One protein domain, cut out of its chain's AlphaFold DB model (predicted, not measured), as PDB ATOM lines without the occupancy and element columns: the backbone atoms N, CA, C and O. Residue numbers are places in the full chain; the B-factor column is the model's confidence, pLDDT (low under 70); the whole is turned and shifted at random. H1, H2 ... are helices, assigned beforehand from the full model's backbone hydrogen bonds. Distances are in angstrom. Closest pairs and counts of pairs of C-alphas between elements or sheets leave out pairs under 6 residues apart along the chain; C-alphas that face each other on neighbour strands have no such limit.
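What this domain is: This is residues 41 to 97 of the 119 residues of a protein of Takifugu flavidus (sansaifugu) (UniProt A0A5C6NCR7). One long helix, H1, makes the length; residues 41 to 53 stick out as an arm, and beyond them the chain folds back through little H2 to H3, which packs steeply on H1's later part. The 57 printed residues hold three named helices, in the order H1, H2, H3, and no named strand: all helix. The whole is loose, with a radius of gyration of the C-alphas of 13.0 A and spans of 41 by 20 by 19 A.

How they stand to each other: Start on H1, residues 43 to 67; its residues 54 to 58 only just touch H2, residues 77 to 80, with 3 pairs of C-alphas within 8 A, the closest Thr 58 and Leu 77 at 6.0 A. H1's residues 61 to 65 touch H3, residues 85 to 95, the same way at a steep tilt of 62 degrees; the closest C-alphas, Leu 65 and Ile 90, are 6.7 A apart. H2 and H3 are close but not clearly touching, with the closest C-alphas, Asp 80 and Leu 86, at 7.1 A. Every O i to N i+4 pair is within hydrogen-bond range in H3, and 20 of 21 in H1; H2 is too short for one.

Where its parts are: Find C-alpha 43 at (-40.807, -8.337, 22.779); H1 runs 36.7 A from there. H2 spans 5.4 A. H3 runs 15.3 A to C-alpha 95 at (-5.525, -16.993, 15.126).

The domain as a whole: The farthest C-alphas, Pro 42 and Asn 96, are 41.6 A apart. The printed part has no cut; the link H1 to H2 is short, H2 to H3 tight. Look for pLDDT under 70 at residues 41 to 48 and 97.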
ATOM      1  N   LEU A  41     -40.644 -13.109  28.164       55.84
ATOM      2  CA  LEU A  41     -39.800 -11.957  27.846       55.84
ATOM      3  C   LEU A  41     -40.599 -10.950  26.997       55.84
ATOM      4  O   LEU A  41     -41.073 -11.312  25.918       55.84
ATOM      5  N   PRO A  42     -40.751  -9.680  27.425       62.44
ATOM      6  CA  PRO A  42     -41.439  -8.677  26.620       62.44
ATOM      7  C   PRO A  42     -40.717  -8.485  25.268       62.44
ATOM      8  O   PRO A  42     -39.497  -8.292  25.273       62.44
ATOM      9  N   PRO A  43     -41.422  -8.438  24.117       61.59
ATOM     10  CA  PRO A  43     -40.807  -8.337  22.779       61.59
ATOM     11  C   PRO A  43     -39.875  -7.130  22.587       61.59
ATOM     12  O   PRO A  43     -38.998  -7.116  21.729       61.59
ATOM     13  N   VAL A  44     -40.048  -6.085  23.397       59.22
ATOM     14  CA  VAL A  44     -39.201  -4.888  23.350       59.22
ATOM     15  C   VAL A  44     -37.843  -5.087  24.042       59.22
ATOM     16  O   VAL A  44     -36.876  -4.408  23.693       59.22
ATOM     17  N   TRP A  45     -37.742  -6.027  24.989       48.69
ATOM     18  CA  TRP A  45     -36.493  -6.352  25.689       48.69
ATOM     19  C   TRP A  45     -35.589  -7.202  24.802       48.69
ATOM     20  O   TRP A  45     -34.389  -6.950  24.749       48.69
ATOM     21  N   THR A  46     -36.163  -8.123  24.024       60.97
ATOM     22  CA  THR A  46     -35.402  -8.934  23.066       60.97
ATOM     23  C   THR A  46     -34.804  -8.067  21.960       60.97
ATOM     24  O   THR A  46     -33.615  -8.174  21.686       60.97
ATOM     25  N   ALA A  47     -35.563  -7.122  21.396       65.00
ATOM     26  CA  ALA A  47     -35.068  -6.254  20.325       65.00
ATOM     27  C   ALA A  47     -33.967  -5.277  20.784       65.00
ATOM     28  O   ALA A  47     -32.962  -5.094  20.093       65.00
ATOM     29  N   ARG A  48     -34.129  -4.646  21.959       62.50
ATOM     30  CA  ARG A  48     -33.121  -3.717  22.500       62.50
ATOM     31  C   ARG A  48     -31.841  -4.436  22.922       62.50
ATOM     32  O   ARG A  48     -30.754  -3.947  22.620       62.50
ATOM     33  N   TYR A  49     -31.968  -5.591  23.571       73.31
ATOM     34  CA  TYR A  49     -30.831  -6.402  24.002       73.31
ATOM     35  C   TYR A  49     -30.073  -6.997  22.807       73.31
ATOM     36  O   TYR A  49     -28.852  -6.886  22.738       73.31
ATOM     37  N   GLN A  50     -30.793  -7.511  21.802       73.50
ATOM     38  CA  GLN A  50     -30.192  -8.021  20.570       73.50
ATOM     39  C   GLN A  50     -29.404  -6.939  19.828       73.50
ATOM     40  O   GLN A  50     -28.290  -7.182  19.369       73.50
ATOM     41  N   LYS A  51     -29.956  -5.722  19.736       79.44
ATOM     42  CA  LYS A  51     -29.264  -4.606  19.086       79.44
ATOM     43  C   LYS A  51     -27.972  -4.239  19.819       79.44
ATOM     44  O   LYS A  51     -26.963  -4.012  19.161       79.44
ATOM     45  N   ALA A  52     -27.986  -4.211  21.152       81.25
ATOM     46  CA  ALA A  52     -26.789  -3.933  21.947       81.25
ATOM     47  C   ALA A  52     -25.700  -4.998  21.740       81.25
ATOM     48  O   ALA A  52     -24.544  -4.655  21.510       81.25
ATOM     49  N   ILE A  53     -26.076  -6.279  21.742       82.56
ATOM     50  CA  ILE A  53     -25.155  -7.394  21.487       82.56
ATOM     51  C   ILE A  53     -24.548  -7.310  20.081       82.56
ATOM     52  O   ILE A  53     -23.334  -7.428  19.926       82.56
ATOM     53  N   ASN A  54     -25.374  -7.052  19.062       83.19
ATOM     54  CA  ASN A  54     -24.901  -6.921  17.684       83.19
ATOM     55  C   ASN A  54     -23.884  -5.781  17.539       83.19
ATOM     56  O   ASN A  54     -22.903  -5.939  16.818       83.19
ATOM     57  N   LEU A  55     -24.090  -4.654  18.230       85.50
ATOM     58  CA  LEU A  55     -23.152  -3.529  18.210       85.50
ATOM     59  C   LEU A  55     -21.800  -3.899  18.828       85.50
ATOM     60  O   LEU A  55     -20.774  -3.595  18.232       85.50
ATOM     61  N   ILE A  56     -21.799  -4.597  19.968       88.06
ATOM     62  CA  ILE A  56     -20.564  -5.021  20.647       88.06
ATOM     63  C   ILE A  56     -19.749  -5.959  19.749       88.06
ATOM     64  O   ILE A  56     -18.553  -5.751  19.566       88.06
ATOM     65  N   TYR A  57     -20.391  -6.963  19.146       86.44
ATOM     66  CA  TYR A  57     -19.691  -7.902  18.264       86.44
ATOM     67  C   TYR A  57     -19.253  -7.269  16.939       86.44
ATOM     68  O   TYR A  57     -18.207  -7.635  16.411       86.44
ATOM     69  N   THR A  58     -20.012  -6.300  16.421       88.62
ATOM     70  CA  THR A  58     -19.629  -5.539  15.223       88.62
ATOM     71  C   THR A  58     -18.399  -4.678  15.488       88.62
ATOM     72  O   THR A  58     -17.462  -4.693  14.694       88.62
ATOM     73  N   ASP A  59     -18.378  -3.952  16.606       86.88
ATOM     74  CA  ASP A  59     -17.252  -3.096  16.987       86.88
ATOM     75  C   ASP A  59     -15.984  -3.923  17.243       86.88
ATOM     76  O   ASP A  59     -14.926  -3.646  16.676       86.88
ATOM     77  N   TRP A  60     -16.122  -5.023  17.991       90.88
ATOM     78  CA  TRP A  60     -15.034  -5.965  18.240       90.88
ATOM     79  C   TRP A  60     -14.468  -6.556  16.942       90.88
ATOM     80  O   TRP A  60     -13.258  -6.551  16.737       90.88
ATOM     81  N   ALA A  61     -15.317  -7.009  16.019       88.25
ATOM     82  CA  ALA A  61     -14.857  -7.555  14.744       88.25
ATOM     83  C   ALA A  61     -14.184  -6.490  13.861       88.25
ATOM     84  O   ALA A  61     -13.134  -6.740  13.261       88.25
ATOM     85  N   ASN A  62     -14.753  -5.284  13.809       89.75
ATOM     86  CA  ASN A  62     -14.204  -4.172  13.040       89.75
ATOM     87  C   ASN A  62     -12.843  -3.714  13.555       89.75
ATOM     88  O   ASN A  62     -11.996  -3.335  12.748       89.75
ATOM     89  N   HIS A  63     -12.602  -3.796  14.863       89.06
ATOM     90  CA  HIS A  63     -11.289  -3.537  15.438       89.06
ATOM     91  C   HIS A  63     -10.207  -4.429  14.805       89.06
ATOM     92  O   HIS A  63      -9.188  -3.925  14.323       89.06
ATOM     93  N   TYR A  64     -10.446  -5.742  14.729       85.62
ATOM     94  CA  TYR A  64      -9.495  -6.688  14.134       85.62
ATOM     95  C   TYR A  64      -9.370  -6.531  12.616       85.62
ATOM     96  O   TYR A  64      -8.262  -6.577  12.076       85.62
ATOM     97  N   LEU A  65     -10.479  -6.274  11.920       86.38
ATOM     98  CA  LEU A  65     -10.459  -6.007  10.481       86.38
ATOM     99  C   LEU A  65      -9.642  -4.746  10.160       86.38
ATOM    100  O   LEU A  65      -8.756  -4.801   9.307       86.38
ATOM    101  N   ALA A  66      -9.845  -3.650  10.893       86.31
ATOM    102  CA  ALA A  66      -9.079  -2.418  10.723       86.31
ATOM    103  C   ALA A  66      -7.584  -2.615  11.036       86.31
ATOM    104  O   ALA A  66      -6.736  -2.147  10.278       86.31
ATOM    105  N   LYS A  67      -7.254  -3.369  12.096       82.06
ATOM    106  CA  LYS A  67      -5.869  -3.716  12.471       82.06
ATOM    107  C   LYS A  67      -5.142  -4.491  11.367       82.06
ATOM    108  O   LYS A  67      -3.956  -4.272  11.145       82.06
ATOM    109  N   SER A  68      -5.852  -5.363  10.651       81.19
ATOM    110  CA  SER A  68      -5.306  -6.131   9.522       81.19
ATOM    111  C   SER A  68      -5.225  -5.354   8.196       81.19
ATOM    112  O   SER A  68      -4.726  -5.888   7.208       81.19
ATOM    113  N   GLY A  69      -5.713  -4.108   8.152       81.00
ATOM    114  CA  GLY A  69      -5.780  -3.306   6.927       81.00
ATOM    115  C   GLY A  69      -6.919  -3.704   5.981       81.00
ATOM    116  O   GLY A  69      -6.886  -3.349   4.802       81.00
ATOM    117  N   CYS A  70      -7.929  -4.437   6.464       78.31
ATOM    118  CA  CYS A  70      -9.082  -4.815   5.651       78.31
ATOM    119  C   CYS A  70      -9.977  -3.591   5.367       78.31
ATOM    120  O   CYS A  70     -10.464  -2.961   6.307       78.31
ATOM    121  N   PRO A  71     -10.269  -3.270   4.091       73.38
ATOM    122  CA  PRO A  71     -11.100  -2.116   3.732       73.38
ATOM    123  C   PRO A  71     -12.604  -2.359   3.943       73.38
ATOM    124  O   PRO A  71     -13.393  -1.414   3.935       73.38
ATOM    125  N   ARG A  72     -13.022  -3.623   4.103       82.44
ATOM    126  CA  ARG A  72     -14.420  -4.014   4.308       82.44
ATOM    127  C   ARG A  72     -14.699  -4.154   5.804       82.44
ATOM    128  O   ARG A  72     -14.250  -5.111   6.424       82.44
ATOM    129  N   LEU A  73     -15.449  -3.201   6.353       85.12
ATOM    130  CA  LEU A  73     -15.960  -3.230   7.726       85.12
ATOM    131  C   LEU A  73     -17.390  -3.781   7.759       85.12
ATOM    132  O   LEU A  73     -18.166  -3.557   6.829       85.12
ATOM    133  N   ILE A  74     -17.731  -4.462   8.849       87.00
ATOM    134  CA  ILE A  74     -19.069  -4.973   9.149       87.00
ATOM    135  C   ILE A  74     -19.963  -3.804   9.563       87.00
ATOM    136  O   ILE A  74     -19.628  -3.033  10.466       87.00
ATOM    137  N   LYS A  75     -21.113  -3.675   8.905       85.81
ATOM    138  CA  LYS A  75     -22.171  -2.704   9.217       85.81
ATOM    139  C   LYS A  75     -23.384  -3.394   9.822       85.81
ATOM    140  O   LYS A  75     -24.007  -2.848  10.730       85.81
ATOM    141  N   ASP A  76     -23.693  -4.586   9.329       84.56
ATOM    142  CA  ASP A  76     -24.724  -5.454   9.871       84.56
ATOM    143  C   ASP A  76     -24.157  -6.864  10.024       84.56
ATOM    144  O   ASP A  76     -24.001  -7.599   9.051       84.56
ATOM    145  N   LEU A  77     -23.877  -7.252  11.269       81.25
ATOM    146  CA  LEU A  77     -23.323  -8.562  11.607       81.25
ATOM    147  C   LEU A  77     -24.145  -9.728  11.036       81.25
ATOM    148  O   LEU A  77     -23.582 -10.760  10.689       81.25
ATOM    149  N   SER A  78     -25.467  -9.577  10.927       80.62
ATOM    150  CA  SER A  78     -26.332 -10.650  10.433       80.62
ATOM    151  C   SER A  78     -26.209 -10.866   8.924       80.62
ATOM    152  O   SER A  78     -26.311 -12.006   8.472       80.62
ATOM    153  N   GLN A  79     -25.954  -9.795   8.165       83.75
ATOM    154  CA  GLN A  79     -25.886  -9.818   6.700       83.75
ATOM    155  C   GLN A  79     -24.458  -9.920   6.171       83.75
ATOM    156  O   GLN A  79     -24.182 -10.654   5.226       83.75
ATOM    157  N   ASP A  80     -23.524  -9.202   6.788       82.00
ATOM    158  CA  ASP A  80     -22.140  -9.149   6.323       82.00
ATOM    159  C   ASP A  80     -21.392 -10.460   6.595       82.00
ATOM    160  O   ASP A  80     -20.416 -10.764   5.920       82.00
ATOM    161  N   VAL A  81     -21.859 -11.264   7.553       79.94
ATOM    162  CA  VAL A  81     -21.230 -12.537   7.935       79.94
ATOM    163  C   VAL A  81     -21.965 -13.745   7.327       79.94
ATOM    164  O   VAL A  81     -21.547 -14.885   7.514       79.94
ATOM    165  N   THR A  82     -23.045 -13.526   6.561       81.88
ATOM    166  CA  THR A  82     -23.898 -14.605   6.021       81.88
ATOM    167  C   THR A  82     -23.155 -15.534   5.061       81.88
ATOM    168  O   THR A  82     -23.396 -16.738   5.059       81.88
ATOM    169  N   ASP A  83     -22.250 -14.989   4.247       79.31
ATOM    170  CA  ASP A  83     -21.454 -15.748   3.276       79.31
ATOM    171  C   ASP A  83     -20.271 -16.499   3.920       79.31
ATOM    172  O   ASP A  83     -19.593 -17.281   3.254       79.31
ATOM    173  N   GLY A  84     -20.017 -16.274   5.215       79.75
ATOM    174  CA  GLY A  84     -18.933 -16.890   5.980       79.75
ATOM    175  C   GLY A  84     -17.527 -16.394   5.622       79.75
ATOM    176  O   GLY A  84     -16.572 -16.754   6.310       79.75
ATOM    177  N   VAL A  85     -17.368 -15.542   4.604       85.12
ATOM    178  CA  VAL A  85     -16.056 -15.062   4.137       85.12
ATOM    179  C   VAL A  85     -15.447 -14.105   5.157       85.12
ATOM    180  O   VAL A  85     -14.303 -14.288   5.576       85.12
ATOM    181  N   LEU A  86     -16.227 -13.119   5.613       82.69
ATOM    182  CA  LEU A  86     -15.783 -12.196   6.661       82.69
ATOM    183  C   LEU A  86     -15.548 -12.921   7.993       82.69
ATOM    184  O   LEU A  86     -14.601 -12.592   8.704       82.69
ATOM    185  N   LEU A  87     -16.342 -13.955   8.297       85.88
ATOM    186  CA  LEU A  87     -16.144 -14.783   9.489       85.88
ATOM    187  C   LEU A  87     -14.785 -15.483   9.468       85.88
ATOM    188  O   LEU A  87     -14.021 -15.386  10.427       85.88
ATOM    189  N   ALA A  88     -14.476 -16.166   8.363       87.19
ATOM    190  CA  ALA A  88     -13.212 -16.870   8.192       87.19
ATOM    191  C   ALA A  88     -12.019 -15.909   8.277       87.19
ATOM    192  O   ALA A  88     -11.004 -16.233   8.891       87.19
ATOM    193  N   GLN A  89     -12.161 -14.703   7.724       82.62
ATOM    194  CA  GLN A  89     -11.128 -13.674   7.775       82.62
ATOM    195  C   GLN A  89     -10.866 -13.178   9.204       82.62
ATOM    196  O   GLN A  89      -9.709 -13.082   9.607       82.62
ATOM    197  N   ILE A  90     -11.914 -12.928   9.995       85.25
ATOM    198  CA  ILE A  90     -11.782 -12.539  11.409       85.25
ATOM    199  C   ILE A  90     -11.095 -13.646  12.215       85.25
ATOM    200  O   ILE A  90     -10.152 -13.369  12.956       85.25
ATOM    201  N   ILE A  91     -11.518 -14.903  12.035       86.56
ATOM    202  CA  ILE A  91     -10.908 -16.063  12.702       86.56
ATOM    203  C   ILE A  91      -9.419 -16.160  12.353       86.56
ATOM    204  O   ILE A  91      -8.594 -16.350  13.242       86.56
ATOM    205  N   GLN A  92      -9.063 -15.980  11.080       84.69
ATOM    206  CA  GLN A  92      -7.678 -16.027  10.619       84.69
ATOM    207  C   GLN A  92      -6.816 -14.910  11.223       84.69
ATOM    208  O   GLN A  92      -5.667 -15.164  11.584       84.69
ATOM    209  N   ILE A  93      -7.351 -13.688  11.338       84.44
ATOM    210  CA  ILE A  93      -6.648 -12.542  11.936       84.44
ATOM    211  C   ILE A  93      -6.349 -12.812  13.414       84.44
ATOM    212  O   ILE A  93      -5.217 -12.620  13.848       84.44
ATOM    213  N   ILE A  94      -7.342 -13.296  14.163       83.62
ATOM    214  CA  ILE A  94      -7.212 -13.578  15.599       83.62
ATOM    215  C   ILE A  94      -6.292 -14.776  15.838       83.62
ATOM    216  O   ILE A  94      -5.449 -14.740  16.725       83.62
ATOM    217  N   ALA A  95      -6.398 -15.825  15.022       82.06
ATOM    218  CA  ALA A  95      -5.525 -16.993  15.126       82.06
ATOM    219  C   ALA A  95      -4.052 -16.672  14.817       82.06
ATOM    220  O   ALA A  95      -3.161 -17.386  15.270       82.06
ATOM    221  N   ASN A  96      -3.795 -15.614  14.042       75.00
ATOM    222  CA  ASN A  96      -2.451 -15.142  13.721       75.00
ATOM    223  C   ASN A  96      -1.945 -14.059  14.695       75.00
ATOM    224  O   ASN A  96      -0.824 -13.569  14.542       75.00
ATOM    225  N   GLU A  97      -2.744 -13.669  15.693       69.62
ATOM    226  CA  GLU A  97      -2.285 -12.831  16.796       69.62
ATOM    227  C   GLU A  97      -1.440 -13.690  17.743       69.62
ATOM    228  O   GLU A  97      -1.908 -14.675  18.317       69.62
TER     229      GLU A  97